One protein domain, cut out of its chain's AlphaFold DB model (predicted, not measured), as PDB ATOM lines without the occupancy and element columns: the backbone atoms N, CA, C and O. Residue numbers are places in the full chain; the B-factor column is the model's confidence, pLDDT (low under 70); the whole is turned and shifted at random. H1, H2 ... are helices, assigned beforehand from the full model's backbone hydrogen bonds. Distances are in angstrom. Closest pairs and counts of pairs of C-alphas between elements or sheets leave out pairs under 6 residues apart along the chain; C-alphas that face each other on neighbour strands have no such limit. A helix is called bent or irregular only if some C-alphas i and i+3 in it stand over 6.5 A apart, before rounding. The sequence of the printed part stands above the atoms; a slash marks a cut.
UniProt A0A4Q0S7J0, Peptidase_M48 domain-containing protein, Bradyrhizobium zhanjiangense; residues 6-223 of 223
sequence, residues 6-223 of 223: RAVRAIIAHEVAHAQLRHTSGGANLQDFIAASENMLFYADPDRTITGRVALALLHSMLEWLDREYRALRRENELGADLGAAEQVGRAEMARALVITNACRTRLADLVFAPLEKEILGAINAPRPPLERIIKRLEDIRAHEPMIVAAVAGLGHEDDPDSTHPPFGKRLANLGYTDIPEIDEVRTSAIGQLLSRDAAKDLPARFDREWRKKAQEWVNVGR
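This is residues 6 to 223 of the 223 residues of the protein "Peptidase_M48 domain-containing protein" of Bradyrhizobium zhanjiangense (UniProt A0A4Q0S7J0). The model is an open V of two limbs: one is a long helical hairpin, H2 and H3, and the other is H4 with the shorter helices H5 to H8 packed along it. The limbs meet where the end of H3 turns into the start of H4, with H1 packed on both at that corner, while H10 is a long helix splayed away from H4 at a steep tilt of 40 degrees, packed on H5 with its residues 204 to 208 alone. The printed part has 218 residues with ten named helices, H1 to H10 in order along it, and no named strand; the class is all helix. The whole is loose, with a radius of gyration of the C-alphas of 22.3 A and spans of 65 by 53 by 35 A.

Find C-alpha 6 at (136.544, 246.134, 251.583); from there H1 runs through residues 6 to 20, 20.7 A long. H2, residues 25 to 43, covers 29.4 A. H3, residues 50 to 89, is the longest helix: it goes from C-alpha 50 at (155.602, 196.881, 224.675) over 57.4 A to C-alpha 89. H4, residues 91 to 120, covers 40.8 A and has a kink of 30 degrees near residue 114; it is irregular, but only just, with C-alphas 111 and 114 6.9 A apart. Next come H5, residues 130 to 136, H6, residues 138 to 142, H7, residues 144 to 155 and 17.1 A long, H8, residues 168 to 174, and H9, residues 190 to 194. H10, residues 197 to 221, runs 37.3 A to C-alpha 221 at (158.897, 212.282, 264.897).

Start at the hub, H4, which touches six helices. H1, with residues 6 to 11 alone, touches residues 93 to 100 of H4, about perpendicular at 77 degrees; look at the C-alphas of Ala 7 and Ala 97, the closest, 4.5 A apart. H1 also touches residues 77 to 89 of H3, closest at His 14 and Ala 85, 4.7 A between C-alphas, at a steep tilt of 50 degrees. H3 touches H4 with residues 82 to 86 alone, closest at the C-alphas of Ala 86 and Met 94, 5.6 A, at a steep tilt of 56 degrees. H2 and H3 form a helical hairpin at a shallow tilt of 7 degrees, opposite ways; the closest C-alphas are those of Leu 41 and Gly 52, 6.2 A. Along H4, H8 touches it at Ala 95 and Leu 172, 6.1 A between closest C-alphas, H7 at Ala 103 and Ala 151, 4.7 A, H6 at Arg 107 and Ile 141, 5.6 A, and H5 at Val 112 and Arg 133, 6.2 A. H10 touches H5 with residues 204 to 208 alone, closest at the C-alphas of Leu 131 and Asp 208, 6.7 A. H9 touches no helix but is near H1 and H10. Every O i to N i+4 pair is within hydrogen-bond range in H1, H5, H6, H7, H8 and H9; the counts are 10 of 15 in H2, 35 of 36 in H3, 24 of 26 in H4 and 20 of 21 in H10.

The two C-alphas farthest apart are those of Thr 49 and Arg 187, 65.9 A. The printed part has no cut and ends at residue 223, the chain's last. The links from H7 to H8, residues 156 to 167, and from H8 to H9, residues 175 to 189, are long. The mean pLDDT of the printed part is 86.8; look for values under 70 at residues 24 to 31, 40 and 221 to 223.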
ATOM      1  N   ARG A   6     136.598 245.781 253.007       93.56
ATOM      2  CA  ARG A   6     136.544 246.134 251.583       93.56
ATOM      3  C   ARG A   6     137.393 245.172 250.750       93.56
ATOM      4  O   ARG A   6     136.898 244.607 249.777       93.56
ATOM      5  N   ALA A   7     138.618 244.892 251.200       92.44
ATOM      6  CA  ALA A   7     139.493 243.909 250.573       92.44
ATOM      7  C   ALA A   7     138.883 242.498 250.613       92.44
ATOM      8  O   ALA A   7     138.896 241.797 249.604       92.44
ATOM      9  N   VAL A   8     138.285 242.088 251.740       90.12
ATOM     10  CA  VAL A   8     137.594 240.788 251.838       90.12
ATOM     11  C   VAL A   8     136.416 240.704 250.867       90.12
ATOM     12  O   VAL A   8     136.237 239.679 250.218       90.12
ATOM     13  N   ARG A   9     135.630 241.772 250.725       91.75
ATOM     14  CA  ARG A   9     134.498 241.828 249.794       91.75
ATOM     15  C   ARG A   9     134.950 241.698 248.340       91.75
ATOM     16  O   ARG A   9     134.324 240.955 247.592       91.75
ATOM     17  N   ALA A  10     136.030 242.376 247.957       94.06
ATOM     18  CA  ALA A  10     136.612 242.259 246.622       94.06
ATOM     19  C   ALA A  10     137.124 240.836 246.338       94.06
ATOM     20  O   ALA A  10     136.845 240.284 245.279       94.06
ATOM     21  N   ILE A  11     137.785 240.201 247.316       92.88
ATOM     22  CA  ILE A  11     138.222 238.799 247.209       92.88
ATOM     23  C   ILE A  11     137.016 237.864 247.057       92.88
ATOM     24  O   ILE A  11     137.012 237.001 246.189       92.88
ATOM     25  N   ILE A  12     135.950 238.054 247.839       91.00
ATOM     26  CA  ILE A  12     134.725 237.255 247.690       91.00
ATOM     27  C   ILE A  12     134.100 237.463 246.303       91.00
ATOM     28  O   ILE A  12     133.658 236.493 245.692       91.00
ATOM     29  N   ALA A  13     134.077 238.693 245.781       91.12
ATOM     30  CA  ALA A  13     133.572 238.971 244.437       91.12
ATOM     31  C   ALA A  13     134.379 238.238 243.349       91.12
ATOM     32  O   ALA A  13     133.788 237.739 242.393       91.12
ATOM     33  N   HIS A  14     135.696 238.103 243.526       95.12
ATOM     34  CA  HIS A  14     136.572 237.306 242.659       95.12
ATOM     35  C   HIS A  14     136.221 235.810 242.692       95.12
ATOM     36  O   HIS A  14     136.011 235.204 241.640       95.12
ATOM     37  N   GLU A  15     136.024 235.227 243.876       91.31
ATOM     38  CA  GLU A  15     135.585 233.826 243.997       91.31
ATOM     39  C   GLU A  15     134.185 233.593 243.397       91.31
ATOM     40  O   GLU A  15     133.919 232.573 242.753       91.31
ATOM     41  N   VAL A  16     133.273 234.558 243.555       89.31
ATOM     42  CA  VAL A  16     131.947 234.519 242.920       89.31
ATOM     43  C   VAL A  16     132.066 234.602 241.396       89.31
ATOM     44  O   VAL A  16     131.357 233.874 240.699       89.31
ATOM     45  N   ALA A  17     132.969 235.430 240.868       89.00
ATOM     46  CA  ALA A  17     133.216 235.525 239.432       89.00
ATOM     47  C   ALA A  17     133.735 234.193 238.860       89.00
ATOM     48  O   ALA A  17     133.243 233.752 237.821       89.00
ATOM     49  N   HIS A  18     134.622 233.482 239.571       87.88
ATOM     50  CA  HIS A  18     135.008 232.116 239.194       87.88
ATOM     51  C   HIS A  18     133.805 231.174 239.073       87.88
ATOM     52  O   HIS A  18     133.722 230.394 238.119       87.88
ATOM     53  N   ALA A  19     132.863 231.245 240.018       84.69
ATOM     54  CA  ALA A  19     131.661 230.418 239.993       84.69
ATOM     55  C   ALA A  19     130.723 230.787 238.829       84.69
ATOM     56  O   ALA A  19     130.239 229.902 238.121       84.69
ATOM     57  N   GLN A  20     130.496 232.082 238.591       83.69
ATOM     58  CA  GLN A  20     129.634 232.579 237.511       83.69
ATOM     59  C   GLN A  20     130.178 232.223 236.124       83.69
ATOM     60  O   GLN A  20     129.421 231.792 235.254       83.69
ATOM     61  N   LEU A  21     131.495 232.334 235.945       83.00
ATOM     62  CA  LEU A  21     132.193 232.010 234.700       83.00
ATOM     63  C   LEU A  21     132.496 230.509 234.553       83.00
ATOM     64  O   LEU A  21     133.085 230.090 233.560       83.00
ATOM     65  N   ARG A  22     132.067 229.680 235.517       81.25
ATOM     66  CA  ARG A  22     132.255 228.218 235.519       81.25
ATOM     67  C   ARG A  22     133.722 227.801 235.394       81.25
ATOM     68  O   ARG A  22     134.037 226.746 234.850       81.25
ATOM     69  N   HIS A  23     134.633 228.580 235.972       80.25
ATOM     70  CA  HIS A  23     136.067 228.277 235.961       80.25
ATOM     71  C   HIS A  23     136.408 226.954 236.687       80.25
ATOM     72  O   HIS A  23     137.484 226.393 236.491       80.25
ATOM     73  N   THR A  24     135.489 226.413 237.495       65.50
ATOM     74  CA  THR A  24     135.656 225.163 238.254       65.50
ATOM     75  C   THR A  24     135.354 223.886 237.461       65.50
ATOM     76  O   THR A  24     135.823 222.818 237.854       65.50
ATOM     77  N   SER A  25     134.628 223.944 236.335       58.78
ATOM     78  CA  SER A  25     134.193 222.727 235.625       58.78
ATOM     79  C   SER A  25     135.305 222.012 234.849       58.78
ATOM     80  O   SER A  25     135.206 220.814 234.605       58.78
ATOM     81  N   GLY A  26     136.391 222.706 234.491       57.12
ATOM     82  CA  GLY A  26     137.490 222.107 233.720       57.12
ATOM     83  C   GLY A  26     138.313 221.065 234.491       57.12
ATOM     84  O   GLY A  26     138.853 220.150 233.881       57.12
ATOM     85  N   GLY A  27     138.402 221.172 235.825       59.06
ATOM     86  CA  GLY A  27     139.191 220.241 236.649       59.06
ATOM     87  C   GLY A  27     138.564 218.852 236.797       59.06
ATOM     88  O   GLY A  27     139.286 217.860 236.814       59.06
ATOM     89  N   ALA A  28     137.231 218.775 236.847       60.34
ATOM     90  CA  ALA A  28     136.512 217.503 236.927       60.34
ATOM     91  C   ALA A  28     136.689 216.674 235.641       60.34
ATOM     92  O   ALA A  28     136.998 215.488 235.704       60.34
ATOM     93  N   ASN A  29     136.628 217.326 234.476       64.06
ATOM     94  CA  ASN A  29     136.773 216.658 233.179       64.06
ATOM     95  C   ASN A  29     138.167 216.032 232.968       64.06
ATOM     96  O   ASN A  29     138.284 215.008 232.302       64.06
ATOM     97  N   LEU A  30     139.227 216.632 233.530       67.12
ATOM     98  CA  LEU A  30     140.587 216.088 233.442       67.12
ATOM     99  C   LEU A  30     140.752 214.831 234.308       67.12
ATOM    100  O   LEU A  30     141.392 213.876 233.875       67.12
ATOM    101  N   GLN A  31     140.147 214.804 235.499       68.25
ATOM    102  CA  GLN A  31     140.155 213.610 236.349       68.25
ATOM    103  C   GLN A  31     139.407 212.446 235.695       68.25
ATOM    104  O   GLN A  31     139.928 211.331 235.672       68.25
ATOM    105  N   ASP A  32     138.246 212.713 235.093       72.69
ATOM    106  CA  ASP A  32     137.483 211.696 234.363       72.69
ATOM    107  C   ASP A  32     138.268 211.157 233.155       72.69
ATOM    108  O   ASP A  32     138.261 209.954 232.884       72.69
ATOM    109  N   PHE A  33     139.006 212.023 232.453       74.12
ATOM    110  CA  PHE A  33     139.877 211.633 231.344       74.12
ATOM    111  C   PHE A  33     141.071 210.770 231.785       74.12
ATOM    112  O   PHE A  33     141.384 209.779 231.120       74.12
ATOM    113  N   ILE A  34     141.720 211.113 232.904       75.31
ATOM    114  CA  ILE A  34     142.810 210.312 233.486       75.31
ATOM    115  C   ILE A  34     142.280 208.933 233.878       75.31
ATOM    116  O   ILE A  34     142.822 207.929 233.425       75.31
ATOM    117  N   ALA A  35     141.165 208.876 234.610       75.81
ATOM    118  CA  ALA A  35     140.549 207.618 235.022       75.81
ATOM    119  C   ALA A  35     140.135 206.749 233.815       75.81
ATOM    120  O   ALA A  35     140.325 205.530 233.812       75.81
ATOM    121  N   ALA A  36     139.607 207.360 232.749       75.38
ATOM    122  CA  ALA A  36     139.288 206.656 231.507       75.38
ATOM    123  C   ALA A  36     140.541 206.137 230.776       75.38
ATOM    124  O   ALA A  36     140.512 205.042 230.214       75.38
ATOM    125  N   SER A  37     141.644 206.888 230.807       70.50
ATOM    126  CA  SER A  37     142.915 206.511 230.174       70.50
ATOM    127  C   SER A  37     143.659 205.422 230.958       70.50
ATOM    128  O   SER A  37     144.227 204.513 230.359       70.50
ATOM    129  N   GLU A  38     143.600 205.439 232.290       74.69
ATOM    130  CA  GLU A  38     144.153 204.384 233.151       74.69
ATOM    131  C   GLU A  38     143.440 203.039 232.946       74.69
ATOM    132  O   GLU A  38     144.084 201.988 232.941       74.69
ATOM    133  N   ASN A  39     142.134 203.051 232.654       75.94
ATOM    134  CA  ASN A  39     141.397 201.836 232.287       75.94
ATOM    135  C   ASN A  39     141.949 201.154 231.021       75.94
ATOM    136  O   ASN A  39     141.816 199.940 230.880       75.94
ATOM    137  N   MET A  40     142.599 201.883 230.106       69.38
ATOM    138  CA  MET A  40     143.270 201.285 228.943       69.38
ATOM    139  C   MET A  40     144.512 200.476 229.356       69.38
ATOM    140  O   MET A  40     144.775 199.416 228.782       69.38
ATOM    141  N   LEU A  41     145.249 200.934 230.374       74.50
ATOM    142  CA  LEU A  41     146.453 200.266 230.887       74.50
ATOM    143  C   LEU A  41     146.134 198.951 231.609       74.50
ATOM    144  O   LEU A  41     146.985 198.070 231.677       74.50
ATOM    145  N   PHE A  42     144.892 198.770 232.067       75.12
ATOM    146  CA  PHE A  42     144.413 197.478 232.563       75.12
ATOM    147  C   PHE A  42     144.451 196.385 231.478       75.12
ATOM    148  O   PHE A  42     144.767 195.232 231.765       75.12
ATOM    149  N   TYR A  43     144.161 196.738 230.222       73.69
ATOM    150  CA  TYR A  43     144.154 195.797 229.093       73.69
ATOM    151  C   TYR A  43     145.506 195.698 228.377       73.69
ATOM    152  O   TYR A  43     145.786 194.694 227.722       73.69
ATOM    153  N   ALA A  44     146.352 196.720 228.504       77.31
ATOM    154  CA  ALA A  44     147.702 196.763 227.957       77.31
ATOM    155  C   ALA A  44     148.700 197.086 229.073       77.31
ATOM    156  O   ALA A  44     149.213 198.201 229.153       77.31
ATOM    157  N   ASP A  45     148.956 196.092 229.930       80.38
ATOM    158  CA  ASP A  45     149.832 196.225 231.097       80.38
ATOM    159  C   ASP A  45     151.227 196.740 230.667       80.38
ATOM    160  O   ASP A  45     151.912 196.065 229.881       80.38
ATOM    161  N   PRO A  46     151.656 197.928 231.134       80.31
ATOM    162  CA  PRO A  46     152.939 198.521 230.767       80.31
ATOM    163  C   PRO A  46     154.146 197.744 231.311       80.31
ATOM    164  O   PRO A  46     155.219 197.767 230.706       80.31
ATOM    165  N   ASP A  47     154.003 196.970 232.380       85.75
ATOM    166  CA  ASP A  47     155.108 196.160 232.891       85.75
ATOM    167  C   ASP A  47     155.323 194.910 232.033       85.75
ATOM    168  O   ASP A  47     156.456 194.438 231.879       85.75
ATOM    169  N   ARG A  48     154.249 194.422 231.397       84.00
ATOM    170  CA  ARG A  48     154.226 193.154 230.652       84.00
ATOM    171  C   ARG A  48     154.197 193.297 229.134       84.00
ATOM    172  O   ARG A  48     154.475 192.317 228.444       84.00
ATOM    173  N   THR A  49     153.874 194.471 228.590       85.56
ATOM    174  CA  THR A  49     153.683 194.655 227.144       85.56
ATOM    175  C   THR A  49     154.410 195.881 226.596       85.56
ATOM    176  O   THR A  49     154.428 196.948 227.205       85.56
ATOM    177  N   ILE A  50     154.985 195.751 225.394       82.94
ATOM    178  CA  ILE A  50     155.602 196.881 224.675       82.94
ATOM    179  C   ILE A  50     154.540 197.942 224.359       82.94
ATOM    180  O   ILE A  50     154.780 199.130 224.555       82.94
ATOM    181  N   THR A  51     153.348 197.512 223.935       79.00
ATOM    182  CA  THR A  51     152.208 198.395 223.663       79.00
ATOM    183  C   THR A  51     151.808 199.205 224.891       79.00
ATOM    184  O   THR A  51     151.609 200.409 224.770       79.00
ATOM    185  N   GLY A  52     151.755 198.582 226.073       80.31
ATOM    186  CA  GLY A  52     151.481 199.264 227.335       80.31
ATOM    187  C   GLY A  52     152.540 200.306 227.682       80.31
ATOM    188  O   GLY A  52     152.193 201.425 228.043       80.31
ATOM    189  N   ARG A  53     153.833 199.999 227.492       82.00
ATOM    190  CA  ARG A  53     154.922 200.976 227.713       82.00
ATOM    191  C   ARG A  53     154.825 202.176 226.781       82.00
ATOM    192  O   ARG A  53     155.007 203.306 227.223       82.00
ATOM    193  N   VAL A  54     154.533 201.935 225.504       83.81
ATOM    194  CA  VAL A  54     154.333 203.003 224.513       83.81
ATOM    195  C   VAL A  54     153.099 203.835 224.865       83.81
ATOM    196  O   VAL A  54     153.180 205.059 224.863       83.81
ATOM    197  N   ALA A  55     151.984 203.195 225.226       80.25
ATOM    198  CA  ALA A  55     150.763 203.882 225.640       80.25
ATOM    199  C   ALA A  55     150.981 204.734 226.899       80.25
ATOM    200  O   ALA A  55     150.562 205.886 226.926       80.25
ATOM    201  N   LEU A  56     151.697 204.214 227.902       82.38
ATOM    202  CA  LEU A  56     152.040 204.947 229.122       82.38
ATOM    203  C   LEU A  56     152.942 206.155 228.830       82.38
ATOM    204  O   LEU A  56     152.692 207.242 229.343       82.38
ATOM    205  N   ALA A  57     153.957 205.998 227.976       84.38
ATOM    206  CA  ALA A  57     154.831 207.105 227.584       84.38
ATOM    207  C   ALA A  57     154.069 208.209 226.828       84.38
ATOM    208  O   ALA A  57     154.275 209.395 227.087       84.38
ATOM    209  N   LEU A  58     153.158 207.826 225.926       83.94
ATOM    210  CA  LEU A  58     152.282 208.767 225.226       83.94
ATOM    211  C   LEU A  58     151.307 209.456 226.188       83.94
ATOM    212  O   LEU A  58     151.113 210.664 226.079       83.94
ATOM    213  N   LEU A  59     150.738 208.718 227.148       82.88
ATOM    214  CA  LEU A  59     149.858 209.270 228.175       82.88
ATOM    215  C   LEU A  59     150.597 210.291 229.042       82.88
ATOM    216  O   LEU A  59     150.095 211.394 229.208       82.88
ATOM    217  N   HIS A  60     151.804 209.985 229.526       84.12
ATOM    218  CA  HIS A  60     152.617 210.945 230.279       84.12
ATOM    219  C   HIS A  60     152.919 212.210 229.473       84.12
ATOM    220  O   HIS A  60     152.682 213.310 229.959       84.12
ATOM    221  N   SER A  61     153.368 212.073 228.222       83.44
ATOM    222  CA  SER A  61     153.653 213.234 227.371       83.44
ATOM    223  C   SER A  61     152.403 214.085 227.109       83.44
ATOM    224  O   SER A  61     152.458 215.317 227.135       83.44
ATOM    225  N   MET A  62     151.257 213.436 226.900       82.19
ATOM    226  CA  MET A  62     149.972 214.109 226.739       82.19
ATOM    227  C   MET A  62     149.525 214.801 228.031       82.19
ATOM    228  O   MET A  62     149.028 215.920 227.955       82.19
ATOM    229  N   LEU A  63     149.727 214.188 229.201       82.19
ATOM    230  CA  LEU A  63     149.416 214.790 230.499       82.19
ATOM    231  C   LEU A  63     150.303 216.000 230.791       82.19
ATOM    232  O   LEU A  63     149.784 217.026 231.202       82.19
ATOM    233  N   GLU A  64     151.603 215.943 230.501       82.75
ATOM    234  CA  GLU A  64     152.503 217.100 230.632       82.75
ATOM    235  C   GLU A  64     152.090 218.270 229.730       82.75
ATOM    236  O   GLU A  64     152.247 219.443 230.082       82.75
ATOM    237  N   TRP A  65     151.586 217.976 228.530       82.38
ATOM    238  CA  TRP A  65     151.021 218.997 227.654       82.38
ATOM    239  C   TRP A  65     149.686 219.535 228.193       82.38
ATOM    240  O   TRP A  65     149.543 220.750 228.325       82.38
ATOM    241  N   LEU A  66     148.753 218.658 228.574       79.94
ATOM    242  CA  LEU A  66     147.456 219.036 229.145       79.94
ATOM    243  C   LEU A  66     147.610 219.866 230.420       79.94
ATOM    244  O   LEU A  66     146.899 220.849 230.583       79.94
ATOM    245  N   ASP A  67     148.555 219.525 231.292       79.81
ATOM    246  CA  ASP A  67     148.863 220.281 232.505       79.81
ATOM    247  C   ASP A  67     149.318 221.705 232.182       79.81
ATOM    248  O   ASP A  67     148.898 222.658 232.843       79.81
ATOM    249  N   ARG A  68     150.153 221.879 231.150       80.62
ATOM    250  CA  ARG A  68     150.592 223.209 230.702       80.62
ATOM    251  C   ARG A  68     149.424 224.037 230.172       80.62
ATOM    252  O   ARG A  68     149.275 225.186 230.588       80.62
ATOM    253  N   GLU A  69     148.584 223.455 229.319       80.88
ATOM    254  CA  GLU A  69     147.381 224.126 228.803       80.88
ATOM    255  C   GLU A  69     146.384 224.435 229.924       80.88
ATOM    256  O   GLU A  69     145.818 225.523 229.992       80.88
ATOM    257  N   TYR A  70     146.218 223.517 230.874       80.62
ATOM    258  CA  TYR A  70     145.348 223.705 232.024       80.62
ATOM    259  C   TYR A  70     145.841 224.839 232.933       80.62
ATOM    260  O   TYR A  70     145.034 225.647 233.400       80.62
ATOM    261  N   ARG A  71     147.158 224.961 233.153       81.56
ATOM    262  CA  ARG A  71     147.755 226.113 233.855       81.56
ATOM    263  C   ARG A  71     147.553 227.413 233.080       81.56
ATOM    264  O   ARG A  71     147.248 228.428 233.699       81.56
ATOM    265  N   ALA A  72     147.708 227.408 231.755       83.19
ATOM    266  CA  ALA A  72     147.443 228.583 230.924       83.19
ATOM    267  C   ALA A  72     145.976 229.031 231.042       83.19
ATOM    268  O   ALA A  72     145.715 230.189 231.369       83.19
ATOM    269  N   LEU A  73     145.032 228.092 230.924       85.06
ATOM    270  CA  LEU A  73     143.602 228.347 231.096       85.06
ATOM    271  C   LEU A  73     143.272 228.854 232.505       85.06
ATOM    272  O   LEU A  73     142.498 229.792 232.661       85.06
ATOM    273  N   ARG A  74     143.870 228.275 233.554       84.75
ATOM    274  CA  ARG A  74     143.697 228.786 234.924       84.75
ATOM    275  C   ARG A  74     144.192 230.219 235.059       84.75
ATOM    276  O   ARG A  74     143.494 231.034 235.650       84.75
ATOM    277  N   ARG A  75     145.338 230.547 234.461       88.81
ATOM    278  CA  ARG A  75     145.861 231.915 234.458       88.81
ATOM    279  C   ARG A  75     144.915 232.885 233.746       88.81
ATOM    280  O   ARG A  75     144.721 233.992 234.233       88.81
ATOM    281  N   GLU A  76     144.289 232.485 232.644       90.06
ATOM    282  CA  GLU A  76     143.253 233.292 231.983       90.06
ATOM    283  C   GLU A  76     141.992 233.439 232.844       90.06
ATOM    284  O   GLU A  76     141.467 234.544 232.983       90.06
ATOM    285  N   ASN A  77     141.557 232.360 233.494       91.06
ATOM    286  CA  ASN A  77     140.408 232.362 234.398       91.06
ATOM    287  C   ASN A  77     140.597 233.327 235.581       91.06
ATOM    288  O   ASN A  77     139.644 233.991 235.978       91.06
ATOM    289  N   GLU A  78     141.806 233.440 236.133       93.62
ATOM    290  CA  GLU A  78     142.134 234.411 237.189       93.62
ATOM    291  C   GLU A  78     141.971 235.860 236.702       93.62
ATOM    292  O   GLU A  78     141.398 236.693 237.402       93.62
ATOM    293  N   LEU A  79     142.411 236.160 235.473       95.06
ATOM    294  CA  LEU A  79     142.234 237.486 234.866       95.06
ATOM    295  C   LEU A  79     140.755 237.777 234.576       95.06
ATOM    296  O   LEU A  79     140.283 238.894 234.802       95.06
ATOM    297  N   GLY A  80     140.012 236.774 234.108       94.88
ATOM    298  CA  GLY A  80     138.566 236.865 233.928       94.88
ATOM    299  C   GLY A  80     137.837 237.115 235.250       94.88
ATOM    300  O   GLY A  80     136.949 237.964 235.313       94.88
ATOM    301  N   ALA A  81     138.246 236.437 236.323       94.75
ATOM    302  CA  ALA A  81     137.677 236.620 237.654       94.75
ATOM    303  C   ALA A  81     138.018 237.993 238.258       94.75
ATOM    304  O   ALA A  81     137.156 238.601 238.889       94.75
ATOM    305  N   ASP A  82     139.217 238.534 238.014       97.31
ATOM    306  CA  ASP A  82     139.566 239.914 238.385       97.31
ATOM    307  C   ASP A  82     138.643 240.939 237.711       97.31
ATOM    308  O   ASP A  82     138.145 241.855 238.371       97.31
ATOM    309  N   LEU A  83     138.371 240.775 236.412       97.44
ATOM    310  CA  LEU A  83     137.446 241.646 235.683       97.44
ATOM    311  C   LEU A  83     136.000 241.480 236.167       97.44
ATOM    312  O   LEU A  83     135.335 242.480 236.424       97.44
ATOM    313  N   GLY A  84     135.537 240.243 236.364       96.25
ATOM    314  CA  GLY A  84     134.192 239.966 236.879       96.25
ATOM    315  C   GLY A  84     133.975 240.486 238.305       96.25
ATOM    316  O   GLY A  84     132.899 240.986 238.634       96.25
ATOM    317  N   ALA A  85     135.004 240.452 239.155       96.25
ATOM    318  CA  ALA A  85     134.971 241.107 240.461       96.25
ATOM    319  C   ALA A  85     134.906 242.630 240.318       96.25
ATOM    320  O   ALA A  85     134.121 243.291 241.001       96.25
ATOM    321  N   ALA A  86     135.698 243.197 239.404       97.31
ATOM    322  CA  ALA A  86     135.725 244.630 239.151       97.31
ATOM    323  C   ALA A  86     134.391 245.179 238.618       97.31
ATOM    324  O   ALA A  86     134.088 246.345 238.871       97.31
ATOM    325  N   GLU A  87     133.571 244.370 237.947       97.00
ATOM    326  CA  GLU A  87     132.192 244.735 237.590       97.00
ATOM    327  C   GLU A  87     131.282 244.889 238.822       97.00
ATOM    328  O   GLU A  87     130.354 245.695 238.803       97.00
ATOM    329  N   GLN A  88     131.559 244.162 239.912       94.12
ATOM    330  CA  GLN A  88     130.753 244.180 241.140       94.12
ATOM    331  C   GLN A  88     131.224 245.224 242.158       94.12
ATOM    332  O   GLN A  88     130.400 245.892 242.783       94.12
ATOM    333  N   VAL A  89     132.541 245.349 242.361       95.75
ATOM    334  CA  VAL A  89     133.124 246.226 243.397       95.75
ATOM    335  C   VAL A  89     133.848 247.451 242.834       95.75
ATOM    336  O   VAL A  89     134.221 248.345 243.590       95.75
ATOM    337  N   GLY A  90     134.028 247.524 241.515       97.25
ATOM    338  CA  GLY A  90     134.810 248.555 240.839       97.25
ATOM    339  C   GLY A  90     136.286 248.175 240.677       97.25
ATOM    340  O   GLY A  90     136.897 247.553 241.548       97.25
ATOM    341  N   ARG A  91     136.894 248.604 239.562       97.38
ATOM    342  CA  ARG A  91     138.315 248.344 239.246       97.38
ATOM    343  C   ARG A  91     139.271 248.857 240.319       97.38
ATOM    344  O   ARG A  91     140.208 248.150 240.668       97.38
ATOM    345  N   ALA A  92     139.011 250.046 240.861       96.56
ATOM    346  CA  ALA A  92     139.842 250.633 241.910       96.56
ATOM    347  C   ALA A  92     139.829 249.799 243.198       96.56
ATOM    348  O   ALA A  92     140.880 249.580 243.796       96.56
ATOM    349  N   GLU A  93     138.665 249.279 243.601       96.69
ATOM    350  CA  GLU A  93     138.562 248.449 244.803       96.69
ATOM    351  C   GLU A  93     139.219 247.080 244.599       96.69
ATOM    352  O   GLU A  93     139.941 246.607 245.475       96.69
ATOM    353  N   MET A  94     139.036 246.466 243.427       97.56
ATOM    354  CA  MET A  94     139.701 245.202 243.109       97.56
ATOM    355  C   MET A  94     141.226 245.370 243.049       97.56
ATOM    356  O   MET A  94     141.960 244.573 243.632       97.56
ATOM    357  N   ALA A  95     141.715 246.444 242.421       97.25
ATOM    358  CA  ALA A  95     143.142 246.750 242.363       97.25
ATOM    359  C   ALA A  95     143.715 246.998 243.764       97.25
ATOM    360  O   ALA A  95     144.743 246.422 244.119       97.25
ATOM    361  N   ARG A  96     143.010 247.763 244.607       96.38
ATOM    362  CA  ARG A  96     143.363 247.949 246.019       96.38
ATOM    363  C   ARG A  96     143.461 246.614 246.760       96.38
ATOM    364  O   ARG A  96     144.434 246.381 247.476       96.38
ATOM    365  N   ALA A  97     142.484 245.725 246.586       95.62
ATOM    366  CA  ALA A  97     142.491 244.413 247.222       95.62
ATOM    367  C   ALA A  97     143.673 243.546 246.758       95.62
ATOM    368  O   ALA A  97     144.303 242.892 247.594       95.62
ATOM    369  N   LEU A  98     144.025 243.586 245.467       95.69
ATOM    370  CA  LEU A  98     145.213 242.908 244.935       95.69
ATOM    371  C   LEU A  98     146.501 243.452 245.558       95.69
ATOM    372  O   LEU A  98     147.323 242.662 246.020       95.69
ATOM    373  N   VAL A  99     146.663 244.779 245.616       96.00
ATOM    374  CA  VAL A  99     147.834 245.432 246.229       96.00
ATOM    375  C   VAL A  99     147.982 245.005 247.683       96.00
ATOM    376  O   VAL A  99     149.046 244.534 248.083       96.00
ATOM    377  N   ILE A 100     146.907 245.114 248.468       94.75
ATOM    378  CA  ILE A 100     146.912 244.747 249.886       94.75
ATOM    379  C   ILE A 100     147.248 243.266 250.046       94.75
ATOM    380  O   ILE A 100     148.095 242.925 250.866       94.75
ATOM    381  N   THR A 101     146.625 242.385 249.265       93.06
ATOM    382  CA  THR A 101     146.843 240.933 249.355       93.06
ATOM    383  C   THR A 101     148.281 240.561 249.008       93.06
ATOM    384  O   THR A 101     148.920 239.820 249.758       93.06
ATOM    385  N   ASN A 102     148.815 241.117 247.919       93.25
ATOM    386  CA  ASN A 102     150.186 240.875 247.493       93.25
ATOM    387  C   ASN A 102     151.202 241.404 248.518       93.25
ATOM    388  O   ASN A 102     152.077 240.659 248.956       93.25
ATOM    389  N   ALA A 103     151.038 242.646 248.982       94.25
ATOM    390  CA  ALA A 103     151.884 243.211 250.029       94.25
ATOM    391  C   ALA A 103     151.831 242.360 251.304       94.25
ATOM    392  O   ALA A 103     152.864 242.001 251.866       94.25
ATOM    393  N   CYS A 104     150.630 241.976 251.743       92.88
ATOM    394  CA  CYS A 104     150.438 241.169 252.944       92.88
ATOM    395  C   CYS A 104     151.089 239.791 252.827       92.88
ATOM    396  O   CYS A 104     151.627 239.314 253.823       92.88
ATOM    397  N   ARG A 105     151.088 239.165 251.642       92.00
ATOM    398  CA  ARG A 105     151.814 237.911 251.389       92.00
ATOM    399  C   ARG A 105     153.304 238.072 251.686       92.00
ATOM    400  O   ARG A 105     153.843 237.284 252.460       92.00
ATOM    401  N   THR A 106     153.942 239.104 251.139       92.75
ATOM    402  CA  THR A 106     155.364 239.398 251.381       92.75
ATOM    403  C   THR A 106     155.623 239.698 252.857       92.75
ATOM    404  O   THR A 106     156.471 239.076 253.489       92.75
ATOM    405  N   ARG A 107     154.817 240.576 253.465       94.62
ATOM    406  CA  ARG A 107     154.956 240.946 254.886       94.62
ATOM    407  C   ARG A 107     154.787 239.742 255.818       94.62
ATOM    408  O   ARG A 107     155.503 239.628 256.809       94.62
ATOM    409  N   LEU A 108     153.855 238.839 255.511       94.62
ATOM    410  CA  LEU A 108     153.659 237.584 256.236       94.62
ATOM    411  C   LEU A 108     154.863 236.651 256.103       94.62
ATOM    412  O   LEU A 108     155.281 236.060 257.102       94.62
ATOM    413  N   ALA A 109     155.407 236.513 254.893       93.88
ATOM    414  CA  ALA A 109     156.597 235.710 254.653       93.88
ATOM    415  C   ALA A 109     157.760 236.203 255.528       93.88
ATOM    416  O   ALA A 109     158.304 235.426 256.310       93.88
ATOM    417  N   ASP A 110     158.043 237.505 255.499       94.56
ATOM    418  CA  ASP A 110     159.194 238.090 256.190       94.56
ATOM    419  C   ASP A 110     159.038 238.122 257.716       94.56
ATOM    420  O   ASP A 110     159.967 237.801 258.460       94.56
ATOM    421  N   LEU A 111     157.865 238.530 258.210       95.50
ATOM    422  CA  LEU A 111     157.664 238.814 259.635       95.50
ATOM    423  C   LEU A 111     157.186 237.606 260.442       95.50
ATOM    424  O   LEU A 111     157.320 237.600 261.669       95.50
ATOM    425  N   VAL A 112     156.587 236.611 259.783       95.12
ATOM    426  CA  VAL A 112     155.955 235.472 260.457       95.12
ATOM    427  C   VAL A 112     156.571 234.155 260.022       95.12
ATOM    428  O   VAL A 112     157.058 233.419 260.882       95.12
ATOM    429  N   PHE A 113     156.543 233.846 258.725       93.81
ATOM    430  CA  PHE A 113     156.842 232.494 258.256       93.81
ATOM    431  C   PHE A 113     158.338 232.194 258.173       93.81
ATOM    432  O   PHE A 113     158.746 231.166 258.700       93.81
ATOM    433  N   ALA A 114     159.168 233.093 257.642       94.12
ATOM    434  CA  ALA A 114     160.617 232.892 257.616       94.12
ATOM    435  C   ALA A 114     161.226 232.777 259.034       94.12
ATOM    436  O   ALA A 114     162.061 231.898 259.262       94.12
ATOM    437  N   PRO A 115     160.807 233.580 260.038       93.69
ATOM    438  CA  PRO A 115     161.204 233.345 261.426       93.69
ATOM    439  C   PRO A 115     160.693 232.013 261.990       93.69
ATOM    440  O   PRO A 115     161.437 231.319 262.677       93.69
ATOM    441  N   LEU A 116     159.439 231.642 261.706       92.44
ATOM    442  CA  LEU A 116     158.856 230.381 262.174       92.44
ATOM    443  C   LEU A 116     159.598 229.164 261.605       92.44
ATOM    444  O   LEU A 116     159.873 228.229 262.347       92.44
ATOM    445  N   GLU A 117     159.942 229.183 260.321       91.19
ATOM    446  CA  GLU A 117     160.698 228.119 259.660       91.19
ATOM    447  C   GLU A 117     162.059 227.903 260.333       91.19
ATOM    448  O   GLU A 117     162.401 226.780 260.703       91.19
ATOM    449  N   LYS A 118     162.788 228.992 260.614       90.31
ATOM    450  CA  LYS A 118     164.057 228.938 261.357       90.31
ATOM    451  C   LYS A 118     163.891 228.357 262.761       90.31
ATOM    452  O   LYS A 118     164.747 227.604 263.210       90.31
ATOM    453  N   GLU A 119     162.808 228.699 263.455       90.31
ATOM    454  CA  GLU A 119     162.528 228.157 264.788       90.31
ATOM    455  C   GLU A 119     162.189 226.662 264.757       90.31
ATOM    456  O   GLU A 119     162.587 225.938 265.667       90.31
ATOM    457  N   ILE A 120     161.490 226.186 263.721       87.38
ATOM    458  CA  ILE A 120     161.127 224.768 263.578       87.38
ATOM    459  C   ILE A 120     162.373 223.889 263.403       87.38
ATOM    460  O   ILE A 120     162.433 222.820 264.005       87.38
ATOM    461  N   LEU A 121     163.384 224.343 262.653       85.00
ATOM    462  CA  LEU A 121     164.588 223.558 262.323       85.00
ATOM    463  C   LEU A 121     165.442 223.127 263.535       85.00
ATOM    464  O   LEU A 121     166.285 222.245 263.397       85.00
ATOM    465  N   GLY A 122     165.229 223.709 264.718       82.00
ATOM    466  CA  GLY A 122     165.915 223.329 265.963       82.00
ATOM    467  C   GLY A 122     164.977 223.172 267.161       82.00
ATOM    468  O   GLY A 122     165.421 223.207 268.311       82.00
ATOM    469  N   ALA A 123     163.671 223.067 266.914       86.12
ATOM    470  CA  ALA A 123     162.667 223.061 267.964       86.12
ATOM    471  C   ALA A 123     162.693 221.754 268.775       86.12
ATOM    472  O   ALA A 123     162.571 220.663 268.234       86.12
ATOM    473  N   ILE A 124     162.772 221.867 270.105       85.12
ATOM    474  CA  ILE A 124     162.558 220.743 271.043       85.12
ATOM    475  C   ILE A 124     161.063 220.570 271.353       85.12
ATOM    476  O   ILE A 124     160.602 219.457 271.604       85.12
ATOM    477  N   ASN A 125     160.322 221.681 271.330       87.81
ATOM    478  CA  ASN A 125     158.883 221.778 271.548       87.81
ATOM    479  C   ASN A 125     158.263 222.575 270.403       87.81
ATOM    480  O   ASN A 125     158.936 223.432 269.829       87.81
ATOM    481  N   ALA A 126     156.979 222.352 270.125       87.88
ATOM    482  CA  ALA A 126     156.252 223.118 269.122       87.88
ATOM    483  C   ALA A 126     156.446 224.634 269.346       87.88
ATOM    484  O   ALA A 126     156.164 225.129 270.447       87.88
ATOM    485  N   PRO A 127     156.918 225.382 268.330       90.94
ATOM    486  CA  PRO A 127     157.124 226.813 268.470       90.94
ATOM    487  C   PRO A 127     155.783 227.546 268.578       90.94
ATOM    488  O   PRO A 127     154.700 226.960 268.531       90.94
ATOM    489  N   ARG A 128     155.830 228.867 268.742       90.31
ATOM    490  CA  ARG A 128     154.604 229.670 268.805       90.31
ATOM    491  C   ARG A 128     153.791 229.535 267.501       90.31
ATOM    492  O   ARG A 128     154.397 229.708 266.437       90.31
ATOM    493  N   PRO A 129     152.464 229.299 267.565       90.50
ATOM    494  CA  PRO A 129     151.616 229.164 266.383       90.50
ATOM    495  C   PRO A 129     151.637 230.394 265.463       90.50
ATOM    496  O   PRO A 129     151.796 231.522 265.942       90.50
ATOM    497  N   PRO A 130     151.443 230.209 264.145       89.00
ATOM    498  CA  PRO A 130     151.528 231.296 263.178       89.00
ATOM    499  C   PRO A 130     150.435 232.351 263.376       89.00
ATOM    500  O   PRO A 130     150.717 233.536 263.232       89.00
ATOM    501  N   LEU A 131     149.212 231.975 263.759       88.94
ATOM    502  CA  LEU A 131     148.133 232.951 263.926       88.94
ATOM    503  C   LEU A 131     148.358 233.856 265.144       88.94
ATOM    504  O   LEU A 131     148.161 235.067 265.044       88.94
ATOM    505  N   GLU A 132     148.877 233.314 266.247       89.69
ATOM    506  CA  GLU A 132     149.329 234.121 267.387       89.69
ATOM    507  C   GLU A 132     150.430 235.122 266.976       89.69
ATOM    508  O   GLU A 132     150.383 236.296 267.352       89.69
ATOM    509  N   ARG A 133     151.404 234.694 266.155       91.56
ATOM    510  CA  ARG A 133     152.452 235.587 265.620       91.56
ATOM    511  C   ARG A 133     151.868 236.698 264.757       91.56
ATOM    512  O   ARG A 133     152.260 237.849 264.924       91.56
ATOM    513  N   ILE A 134     150.927 236.359 263.874       91.75
ATOM    514  CA  ILE A 134     150.225 237.321 263.018       91.75
ATOM    515  C   ILE A 134     149.520 238.374 263.868       91.75
ATOM    516  O   ILE A 134     149.646 239.559 263.587       91.75
ATOM    517  N   ILE A 135     148.804 237.961 264.917       89.25
ATOM    518  CA  ILE A 135     148.104 238.891 265.815       89.25
ATOM    519  C   ILE A 135     149.105 239.819 266.510       89.25
ATOM    520  O   ILE A 135     148.895 241.029 266.536       89.25
ATOM    521  N   LYS A 136     150.220 239.279 267.016       91.00
ATOM    522  CA  LYS A 136     151.262 240.072 267.687       91.00
ATOM    523  C   LYS A 136     151.968 241.062 266.750       91.00
ATOM    524  O   LYS A 136     152.447 242.089 267.211       91.00
ATOM    525  N   ARG A 137     152.058 240.742 265.458       92.56
ATOM    526  CA  ARG A 137     152.709 241.556 264.417       92.56
ATOM    527  C   ARG A 137     151.713 242.319 263.547       92.56
ATOM    528  O   ARG A 137     152.091 242.804 262.490       92.56
ATOM    529  N   LEU A 138     150.445 242.405 263.947       90.56
ATOM    530  CA  LEU A 138     149.386 242.888 263.062       90.56
ATOM    531  C   LEU A 138     149.620 244.330 262.596       90.56
ATOM    532  O   LEU A 138     149.415 244.617 261.420       90.56
ATOM    533  N   GLU A 139     150.060 245.209 263.497       90.75
ATOM    534  CA  GLU A 139     150.400 246.602 263.176       90.75
ATOM    535  C   GLU A 139     151.603 246.673 262.231       90.75
ATOM    536  O   GLU A 139     151.512 247.308 261.186       90.75
ATOM    537  N   ASP A 140     152.675 245.928 262.521       93.44
ATOM    538  CA  ASP A 140     153.861 245.844 261.657       93.44
ATOM    539  C   ASP A 140     153.495 245.351 260.247       93.44
ATOM    540  O   ASP A 140     153.957 245.893 259.244       93.44
ATOM    541  N   ILE A 141     152.657 244.317 260.144       92.81
ATOM    542  CA  ILE A 141     152.226 243.745 258.862       92.81
ATOM    543  C   ILE A 141     151.426 244.773 258.051       92.81
ATOM    544  O   ILE A 141     151.580 244.823 256.833       92.81
ATOM    545  N   ARG A 142     150.600 245.583 258.724       91.44
ATOM    546  CA  ARG A 142     149.705 246.587 258.123       91.44
ATOM    547  C   ARG A 142     150.321 247.969 257.951       91.44
ATOM    548  O   ARG A 142     149.637 248.859 257.449       91.44
ATOM    549  N   ALA A 143     151.556 248.162 258.402       92.38
ATOM    550  CA  ALA A 143     152.243 249.437 258.288       92.38
ATOM    551  C   ALA A 143     152.213 249.902 256.826       92.38
ATOM    552  O   ALA A 143     152.606 249.155 255.924       92.38
ATOM    553  N   HIS A 144     151.712 251.118 256.609       91.69
ATOM    554  CA  HIS A 144     151.307 251.593 255.292       91.69
ATOM    555  C   HIS A 144     152.490 251.676 254.323       91.69
ATOM    556  O   HIS A 144     152.484 251.017 253.285       91.69
ATOM    557  N   GLU A 145     153.554 252.386 254.688       93.50
ATOM    558  CA  GLU A 145     154.731 252.556 253.836       93.50
ATOM    559  C   GLU A 145     155.426 251.213 253.549       93.50
ATOM    560  O   GLU A 145     155.685 250.922 252.379       93.50
ATOM    561  N   PRO A 146     155.662 250.323 254.540       94.19
ATOM    562  CA  PRO A 146     156.171 248.983 254.254       94.19
ATOM    563  C   PRO A 146     155.269 248.137 253.348       94.19
ATOM    564  O   PRO A 146     155.785 247.315 252.592       94.19
ATOM    565  N   MET A 147     153.943 248.307 253.406       92.69
ATOM    566  CA  MET A 147     153.028 247.636 252.479       92.69
ATOM    567  C   MET A 147     153.192 248.149 251.049       92.69
ATOM    568  O   MET A 147     153.249 247.334 250.131       92.69
ATOM    569  N   ILE A 148     153.312 249.465 250.852       93.81
ATOM    570  CA  ILE A 148     153.553 250.045 249.524       93.81
ATOM    571  C   ILE A 148     154.882 249.545 248.955       93.81
ATOM    572  O   ILE A 148     154.917 249.054 247.831       93.81
ATOM    573  N   VAL A 149     155.958 249.572 249.748       94.25
ATOM    574  CA  VAL A 149     157.272 249.051 249.329       94.25
ATOM    575  C   VAL A 149     157.181 247.576 248.926       94.25
ATOM    576  O   VAL A 149     157.695 247.190 247.876       94.25
ATOM    577  N   ALA A 150     156.489 246.752 249.720       93.44
ATOM    578  CA  ALA A 150     156.287 245.340 249.407       93.44
ATOM    579  C   ALA A 150     155.454 245.127 248.129       93.44
ATOM    580  O   ALA A 150     155.733 244.206 247.361       93.44
ATOM    581  N   ALA A 151     154.450 245.972 247.884       93.75
ATOM    582  CA  ALA A 151     153.649 245.914 246.668       93.75
ATOM    583  C   ALA A 151     154.470 246.278 245.424       93.75
ATOM    584  O   ALA A 151     154.425 245.538 244.443       93.75
ATOM    585  N   VAL A 152     155.253 247.362 245.487       94.12
ATOM    586  CA  VAL A 152     156.141 247.801 244.397       94.12
ATOM    587  C   VAL A 152     157.153 246.712 244.057       94.12
ATOM    588  O   VAL A 152     157.308 246.370 242.888       94.12
ATOM    589  N   ALA A 153     157.790 246.103 245.063       91.62
ATOM    590  CA  ALA A 153     158.711 244.987 244.840       91.62
ATOM    591  C   ALA A 153     158.033 243.820 244.098       91.62
ATOM    592  O   ALA A 153     158.624 243.215 243.207       91.62
ATOM    593  N   GLY A 154     156.760 243.552 244.407       88.69
ATOM    594  CA  GLY A 154     155.980 242.507 243.754       88.69
ATOM    595  C   GLY A 154     155.641 242.763 242.283       88.69
ATOM    596  O   GLY A 154     155.326 241.803 241.582       88.69
ATOM    597  N   LEU A 155     155.704 244.008 241.791       90.06
ATOM    598  CA  LEU A 155     155.511 244.301 240.361       90.06
ATOM    599  C   LEU A 155     156.626 243.700 239.500       90.06
ATOM    600  O   LEU A 155     156.377 243.342 238.353       90.06
ATOM    601  N   GLY A 156     157.836 243.593 240.057       82.19
ATOM    602  CA  GLY A 156     159.017 243.073 239.372       82.19
ATOM    603  C   GLY A 156     159.216 241.562 239.495       82.19
ATOM    604  O   GLY A 156     160.213 241.058 238.989       82.19
ATOM    605  N   HIS A 157     158.324 240.836 240.178       82.50
ATOM    606  CA  HIS A 157     158.435 239.381 240.271       82.50
ATOM    607  C   HIS A 157     158.143 238.719 238.922       82.50
ATOM    608  O   HIS A 157     157.128 239.003 238.280       82.50
ATOM    609  N   GLU A 158     159.041 237.820 238.521       78.12
ATOM    610  CA  GLU A 158     158.917 237.050 237.287       78.12
ATOM    611  C   GLU A 158     157.743 236.061 237.341       78.12
ATOM    612  O   GLU A 158     157.255 235.682 238.410       78.12
ATOM    613  N   ASP A 159     157.278 235.665 236.156       76.81
ATOM    614  CA  ASP A 159     156.252 234.637 235.998       76.81
ATOM    615  C   ASP A 159     156.811 233.282 236.428       76.81
ATOM    616  O   ASP A 159     157.758 232.773 235.833       76.81
ATOM    617  N   ASP A 160     156.214 232.707 237.469       80.50
ATOM    618  CA  ASP A 160     156.470 231.332 237.876       80.50
ATOM    619  C   ASP A 160     155.669 230.403 236.945       80.50
ATOM    620  O   ASP A 160     154.433 230.391 237.020       80.50
ATOM    621  N   PRO A 161     156.326 229.630 236.056       71.44
ATOM    622  CA  PRO A 161     155.635 228.783 235.085       71.44
ATOM    623  C   PRO A 161     154.829 227.650 235.737       71.44
ATOM    624  O   PRO A 161     153.921 227.109 235.095       71.44
ATOM    625  N   ASP A 162     155.122 227.320 236.998       75.50
ATOM    626  CA  ASP A 162     154.412 226.305 237.772       75.50
ATOM    627  C   ASP A 162     153.260 226.901 238.604       75.50
ATOM    628  O   ASP A 162     152.403 226.168 239.113       75.50
ATOM    629  N   SER A 163     153.165 228.233 238.685       79.88
ATOM    630  CA  SER A 163     152.059 228.931 239.339       79.88
ATOM    631  C   SER A 163     150.787 228.897 238.491       79.88
ATOM    632  O   SER A 163     150.769 229.167 237.289       79.88
ATOM    633  N   THR A 164     149.659 228.630 239.153       80.44
ATOM    634  CA  THR A 164     148.323 228.759 238.545       80.44
ATOM    635  C   THR A 164     147.799 230.196 238.561       80.44
ATOM    636  O   THR A 164     146.847 230.497 237.844       80.44
ATOM    637  N   HIS A 165     148.441 231.089 239.318       85.25
ATOM    638  CA  HIS A 165     148.106 232.509 239.359       85.25
ATOM    639  C   HIS A 165     149.044 233.309 238.447       85.25
ATOM    640  O   HIS A 165     150.263 233.120 238.531       85.25
ATOM    641  N   PRO A 166     148.515 234.234 237.625       89.25
ATOM    642  CA  PRO A 166     149.335 235.166 236.865       89.25
ATOM    643  C   PRO A 166     150.185 236.064 237.778       89.25
ATOM    644  O   PRO A 166     149.793 236.317 238.925       89.25
ATOM    645  N   PRO A 167     151.283 236.641 237.256       91.88
ATOM    646  CA  PRO A 167     152.082 237.621 237.981       91.88
ATOM    647  C   PRO A 167     151.228 238.788 238.473       91.88
ATOM    648  O   PRO A 167     150.325 239.256 237.772       91.88
ATOM    649  N   PHE A 168     151.555 239.304 239.656       93.81
ATOM    650  CA  PHE A 168     150.825 240.410 240.277       93.81
ATOM    651  C   PHE A 168     150.711 241.632 239.351       93.81
ATOM    652  O   PHE A 168     149.611 242.155 239.164       93.81
ATOM    653  N   GLY A 169     151.807 242.028 238.694       94.31
ATOM    654  CA  GLY A 169     151.793 243.127 237.724       94.31
ATOM    655  C   GLY A 169     150.835 242.886 236.551       94.31
ATOM    656  O   GLY A 169     150.130 243.799 236.131       94.31
ATOM    657  N   LYS A 170     150.719 241.638 236.072       94.50
ATOM    658  CA  LYS A 170     149.781 241.274 234.996       94.50
ATOM    659  C   LYS A 170     148.324 241.392 235.451       94.50
ATOM    660  O   LYS A 170     147.491 241.881 234.690       94.50
ATOM    661  N   ARG A 171     148.018 240.988 236.687       95.69
ATOM    662  CA  ARG A 171     146.672 241.126 237.275       95.69
ATOM    663  C   ARG A 171     146.272 242.592 237.458       95.69
ATOM    664  O   ARG A 171     145.154 242.962 237.114       95.69
ATOM    665  N   LEU A 172     147.189 243.449 237.915       96.38
ATOM    666  CA  LEU A 172     146.943 244.896 237.996       96.38
ATOM    667  C   LEU A 172     146.757 245.541 236.618       96.38
ATOM    668  O   LEU A 172     145.807 246.301 236.424       96.38
ATOM    669  N   ALA A 173     147.602 245.189 235.647       95.81
ATOM    670  CA  ALA A 173     147.490 245.694 234.280       95.81
ATOM    671  C   ALA A 173     146.145 245.320 233.644       95.81
ATOM    672  O   ALA A 173     145.532 246.142 232.967       95.81
ATOM    673  N   ASN A 174     145.639 244.118 233.930       96.88
ATOM    674  CA  ASN A 174     144.319 243.664 233.497       96.88
ATOM    675  C   ASN A 174     143.171 244.527 234.058       96.88
ATOM    676  O   ASN A 174     142.136 244.681 233.416       96.88
ATOM    677  N   LEU A 175     143.368 245.166 235.215       97.50
ATOM    678  CA  LEU A 175     142.431 246.140 235.789       97.50
ATOM    679  C   LEU A 175     142.667 247.582 235.301       97.50
ATOM    680  O   LEU A 175     141.925 248.483 235.694       97.50
ATOM    681  N   GLY A 176     143.663 247.807 234.442       97.00
ATOM    682  CA  GLY A 176     144.025 249.121 233.903       97.00
ATOM    683  C   GLY A 176     145.095 249.873 234.698       97.00
ATOM    684  O   GLY A 176     145.253 251.073 234.485       97.00
ATOM    685  N   TYR A 177     145.825 249.201 235.595       96.31
ATOM    686  CA  TYR A 177     146.868 249.809 236.424       96.31
ATOM    687  C   TYR A 177     148.259 249.319 236.015       96.31
ATOM    688  O   TYR A 177     148.549 248.128 236.076       96.31
ATOM    689  N   THR A 178     149.136 250.242 235.616       90.94
ATOM    690  CA  THR A 178     150.541 249.944 235.275       90.94
ATOM    691  C   THR A 178     151.504 250.130 236.448       90.94
ATOM    692  O   THR A 178     152.663 249.749 236.342       90.94
ATOM    693  N   ASP A 179     151.031 250.726 237.541       93.25
ATOM    694  CA  ASP A 179     151.771 250.962 238.782       93.25
ATOM    695  C   ASP A 179     150.837 250.726 239.983       93.25
ATOM    696  O   ASP A 179     149.636 250.486 239.803       93.25
ATOM    697  N   ILE A 180     151.371 250.775 241.201       94.69
ATOM    698  CA  ILE A 180     150.601 250.637 242.435       94.69
ATOM    699  C   ILE A 180     149.627 251.819 242.562       94.69
ATOM    700  O   ILE A 180     150.075 252.959 242.695       94.69
ATOM    701  N   PRO A 181     148.297 251.590 242.539       93.62
ATOM    702  CA  PRO A 181     147.347 252.650 242.843       93.62
ATOM    703  C   PRO A 181     147.524 253.143 244.279       93.62
ATOM    704  O   PRO A 181     147.943 252.396 245.164       93.62
ATOM    705  N   GLU A 182     147.128 254.387 244.526       90.44
ATOM    706  CA  GLU A 182     147.003 254.898 245.887       90.44
ATOM    707  C   GLU A 182     145.994 254.040 246.669       90.44
ATOM    708  O   GLU A 182     144.885 253.770 246.198       90.44
ATOM    709  N   ILE A 183     146.396 253.571 247.853       90.25
ATOM    710  CA  ILE A 183     145.554 252.743 248.720       90.25
ATOM    711  C   ILE A 183     145.462 253.343 250.119       90.25
ATOM    712  O   ILE A 183     146.464 253.710 250.717       90.25
ATOM    713  N   ASP A 184     144.256 253.378 250.678       89.81
ATOM    714  CA  ASP A 184     144.061 253.805 252.066       89.81
ATOM    715  C   ASP A 184     144.665 252.807 253.069       89.81
ATOM    716  O   ASP A 184     144.654 251.589 252.848       89.81
ATOM    717  N   GLU A 185     145.070 253.318 254.235       88.31
ATOM    718  CA  GLU A 185     145.499 252.521 255.387       88.31
ATOM    719  C   GLU A 185     144.457 251.480 255.832       88.31
ATOM    720  O   GLU A 185     143.257 251.750 255.948       88.31
ATOM    721  N   VAL A 186     144.935 250.296 256.222       87.62
ATOM    722  CA  VAL A 186     144.091 249.233 256.783       87.62
ATOM    723  C   VAL A 186     143.914 249.433 258.292       87.62
ATOM    724  O   VAL A 186     144.577 248.799 259.115       87.62
ATOM    725  N   ARG A 187     142.983 250.312 258.676       83.25
ATOM    726  CA  ARG A 187     142.754 250.681 260.089       83.25
ATOM    727  C   ARG A 187     141.981 249.643 260.894       83.25
ATOM    728  O   ARG A 187     142.195 249.495 262.095       83.25
ATOM    729  N   THR A 188     141.071 248.907 260.260       85.38
ATOM    730  CA  THR A 188     140.195 247.955 260.959       85.38
ATOM    731  C   THR A 188     140.292 246.564 260.350       85.38
ATOM    732  O   THR A 188     140.485 246.386 259.153       85.38
ATOM    733  N   SER A 189     140.241 245.537 261.198       84.94
ATOM    734  CA  SER A 189     140.224 244.147 260.743       84.94
ATOM    735  C   SER A 189     138.830 243.720 260.328       84.94
ATOM    736  O   SER A 189     137.897 243.867 261.112       84.94
ATOM    737  N   ALA A 190     138.730 243.073 259.167       86.19
ATOM    738  CA  ALA A 190     137.510 242.409 258.725       86.19
ATOM    739  C   ALA A 190     136.961 241.429 259.774       86.19
ATOM    740  O   ALA A 190     135.758 241.373 259.972       86.19
ATOM    741  N   ILE A 191     137.815 240.712 260.522       82.81
ATOM    742  CA  ILE A 191     137.340 239.819 261.601       82.81
ATOM    743  C   ILE A 191     136.565 240.591 262.676       82.81
ATOM    744  O   ILE A 191     135.572 240.086 263.179       82.81
ATOM    745  N   GLY A 192     137.005 241.803 263.023       82.00
ATOM    746  CA  GLY A 192     136.348 242.612 264.051       82.00
ATOM    747  C   GLY A 192     135.011 243.211 263.609       82.00
ATOM    748  O   GLY A 192     134.266 243.685 264.461       82.00
ATOM    749  N   GLN A 193     134.725 243.204 262.305       86.69
ATOM    750  CA  GLN A 193     133.503 243.757 261.714       86.69
ATOM    751  C   GLN A 193     132.532 242.660 261.258       86.69
ATOM    752  O   GLN A 193     131.329 242.785 261.456       86.69
ATOM    753  N   LEU A 194     133.055 241.582 260.670       84.31
ATOM    754  CA  LEU A 194     132.268 240.530 260.025       84.31
ATOM    755  C   LEU A 194     131.928 239.359 260.950       84.31
ATOM    756  O   LEU A 194     130.989 238.619 260.667       84.31
ATOM    757  N   LEU A 195     132.687 239.152 262.030       82.69
ATOM    758  CA  LEU A 195     132.451 238.056 262.969       82.69
ATOM    759  C   LEU A 195     131.880 238.570 264.289       82.69
ATOM    760  O   LEU A 195     132.187 239.675 264.739       82.69
ATOM    761  N   SER A 196     131.089 237.724 264.956       88.62
ATOM    762  CA  SER A 196     130.722 237.966 266.352       88.62
ATOM    763  C   SER A 196     131.978 237.987 267.231       88.62
ATOM    764  O   SER A 196     132.991 237.361 266.905       88.62
ATOM    765  N   ARG A 197     131.917 238.681 268.375       88.19
ATOM    766  CA  ARG A 197     133.045 238.741 269.324       88.19
ATOM    767  C   ARG A 197     133.502 237.348 269.765       88.19
ATOM    768  O   ARG A 197     134.704 237.110 269.847       88.19
ATOM    769  N   ASP A 198     132.554 236.440 269.983       91.12
ATOM    770  CA  ASP A 198     132.844 235.059 270.377       91.12
ATOM    771  C   ASP A 198     133.551 234.305 269.248       91.12
ATOM    772  O   ASP A 198     134.618 233.737 269.461       91.12
ATOM    773  N   ALA A 199     133.048 234.390 268.011       84.69
ATOM    774  CA  ALA A 199     133.683 233.745 266.861       84.69
ATOM    775  C   ALA A 199     135.086 234.308 266.575       84.69
ATOM    776  O   ALA A 199     136.016 233.550 266.284       84.69
ATOM    777  N   ALA A 200     135.263 235.626 266.705       84.31
ATOM    778  CA  ALA A 200     136.547 236.299 266.532       84.31
ATOM    779  C   ALA A 200     137.602 235.859 267.563       84.31
ATOM    780  O   ALA A 200     138.797 235.962 267.283       84.31
ATOM    781  N   LYS A 201     137.180 235.359 268.732       86.38
ATOM    782  CA  LYS A 201     138.061 234.834 269.784       86.38
ATOM    783  C   LYS A 201     138.277 233.324 269.663       86.38
ATOM    784  O   LYS A 201     139.408 232.849 269.778       86.38
ATOM    785  N   ASP A 202     137.212 232.577 269.401       88.12
ATOM    786  CA  ASP A 202     137.226 231.116 269.429       88.12
ATOM    787  C   ASP A 202     137.899 230.502 268.207       88.12
ATOM    788  O   ASP A 202     138.642 229.526 268.347       88.12
ATOM    789  N   LEU A 203     137.684 231.065 267.011       84.75
ATOM    790  CA  LEU A 203     138.273 230.531 265.782       84.75
ATOM    791  C   LEU A 203     139.808 230.586 265.815       84.75
ATOM    792  O   LEU A 203     140.420 229.539 265.570       84.75
ATOM    793  N   PRO A 204     140.453 231.717 266.185       84.31
ATOM    794  CA  PRO A 204     141.901 231.740 266.343       84.31
ATOM    795  C   PRO A 204     142.409 230.764 267.400       84.31
ATOM    796  O   PRO A 204     143.332 229.997 267.140       84.31
ATOM    797  N   ALA A 205     141.755 230.719 268.564       88.12
ATOM    798  CA  ALA A 205     142.164 229.830 269.645       88.12
ATOM    799  C   ALA A 205     142.052 228.347 269.249       88.12
ATOM    800  O   ALA A 205     142.893 227.536 269.639       88.12
ATOM    801  N   ARG A 206     141.023 227.972 268.479       88.88
ATOM    802  CA  ARG A 206     140.870 226.610 267.953       88.88
ATOM    803  C   ARG A 206     141.965 226.285 266.946       88.88
ATOM    804  O   ARG A 206     142.567 225.222 267.054       88.88
ATOM    805  N   PHE A 207     142.243 227.196 266.014       88.12
ATOM    806  CA  PHE A 207     143.325 227.030 265.045       88.12
ATOM    807  C   PHE A 207     144.676 226.820 265.742       88.12
ATOM    808  O   PHE A 207     145.378 225.859 265.432       88.12
ATOM    809  N   ASP A 208     145.004 227.651 266.733       90.19
ATOM    810  CA  ASP A 208     146.275 227.568 267.457       90.19
ATOM    811  C   ASP A 208     146.433 226.251 268.227       90.19
ATOM    812  O   ASP A 208     147.532 225.689 268.267       90.19
ATOM    813  N   ARG A 209     145.347 225.724 268.813       91.44
ATOM    814  CA  ARG A 209     145.362 224.413 269.486       91.44
ATOM    815  C   ARG A 209     145.639 223.273 268.510       91.44
ATOM    816  O   ARG A 209     146.527 222.463 268.771       91.44
ATOM    817  N   GLU A 210     144.913 223.230 267.396       92.31
ATOM    818  CA  GLU A 210     145.081 222.179 266.385       92.31
ATOM    819  C   GLU A 210     146.459 222.243 265.727       92.31
ATOM    820  O   GLU A 210     147.123 221.219 265.556       92.31
ATOM    821  N   TRP A 211     146.931 223.451 265.416       92.94
ATOM    822  CA  TRP A 211     148.266 223.649 264.870       92.94
ATOM    823  C   TRP A 211     149.338 223.169 265.850       92.94
ATOM    824  O   TRP A 211     150.228 222.421 265.455       92.94
ATOM    825  N   ARG A 212     149.238 223.532 267.138       91.38
ATOM    826  CA  ARG A 212     150.235 223.144 268.148       91.38
ATOM    827  C   ARG A 212     150.308 221.632 268.321       91.38
ATOM    828  O   ARG A 212     151.406 221.103 268.456       91.38
ATOM    829  N   LYS A 213     149.161 220.945 268.283       91.06
ATOM    830  CA  LYS A 213     149.110 219.481 268.326       91.06
ATOM    831  C   LYS A 213     149.898 218.872 267.161       91.06
ATOM    832  O   LYS A 213     150.832 218.113 267.400       91.06
ATOM    833  N   LYS A 214     149.592 219.282 265.925       89.94
ATOM    834  CA  LYS A 214     150.276 218.786 264.718       89.94
ATOM    835  C   LYS A 214     151.766 219.132 264.694       89.94
ATOM    836  O   LYS A 214     152.594 218.292 264.365       89.94
ATOM    837  N   ALA A 215     152.121 220.357 265.075       88.94
ATOM    838  CA  ALA A 215     153.513 220.793 265.123       88.94
ATOM    839  C   ALA A 215     154.320 220.004 266.165       88.94
ATOM    840  O   ALA A 215     155.464 219.645 265.905       88.94
ATOM    841  N   GLN A 216     153.729 219.693 267.325       89.81
ATOM    842  CA  GLN A 216     154.396 218.875 268.337       89.81
ATOM    843  C   GLN A 216     154.597 217.433 267.862       89.81
ATOM    844  O   GLN A 216     155.650 216.858 268.120       89.81
ATOM    845  N   GLU A 217     153.619 216.858 267.157       88.06
ATOM    846  CA  GLU A 217     153.756 215.538 266.532       88.06
ATOM    847  C   GLU A 217     154.940 215.517 265.552       88.06
ATOM    848  O   GLU A 217     155.789 214.635 265.649       88.06
ATOM    849  N   TRP A 218     155.070 216.522 264.683       83.19
ATOM    850  CA  TRP A 218     156.207 216.630 263.760       83.19
ATOM    851  C   TRP A 218     157.557 216.781 264.464       83.19
ATOM    852  O   TRP A 218     158.505 216.079 264.121       83.19
ATOM    853  N   VAL A 219     157.638 217.644 265.480       82.12
ATOM    854  CA  VAL A 219     158.864 217.825 266.276       82.12
ATOM    855  C   VAL A 219     159.257 216.538 267.017       82.12
ATOM    856  O   VAL A 219     160.441 216.269 267.201       82.12
ATOM    857  N   ASN A 220     158.283 215.714 267.418       76.56
ATOM    858  CA  ASN A 220     158.539 214.446 268.102       76.56
ATOM    859  C   ASN A 220     158.992 213.323 267.157       76.56
ATOM    860  O   ASN A 220     159.771 212.481 267.586       76.56
ATOM    861  N   VAL A 221     158.507 213.290 265.909       63.06
ATOM    862  CA  VAL A 221     158.897 212.282 264.897       63.06
ATOM    863  C   VAL A 221     160.295 212.556 264.329       63.06
ATOM    864  O   VAL A 221     160.958 211.636 263.865       63.06
ATOM    865  N   GLY A 222     160.769 213.804 264.389       54.91
ATOM    866  CA  GLY A 222     162.139 214.182 264.021       54.91
ATOM    867  C   GLY A 222     163.222 213.828 265.056       54.91
ATOM    868  O   GLY A 222     164.350 214.295 264.905       54.91
ATOM    869  N   ARG A 223     162.890 213.060 266.105       50.91
ATOM    870  CA  ARG A 223     163.837 212.471 267.070       50.91
ATOM    871  C   ARG A 223     163.995 210.981 266.813       50.91
ATOM    872  O   ARG A 223     165.138 210.505 266.971       50.91
TER     873      ARG A 223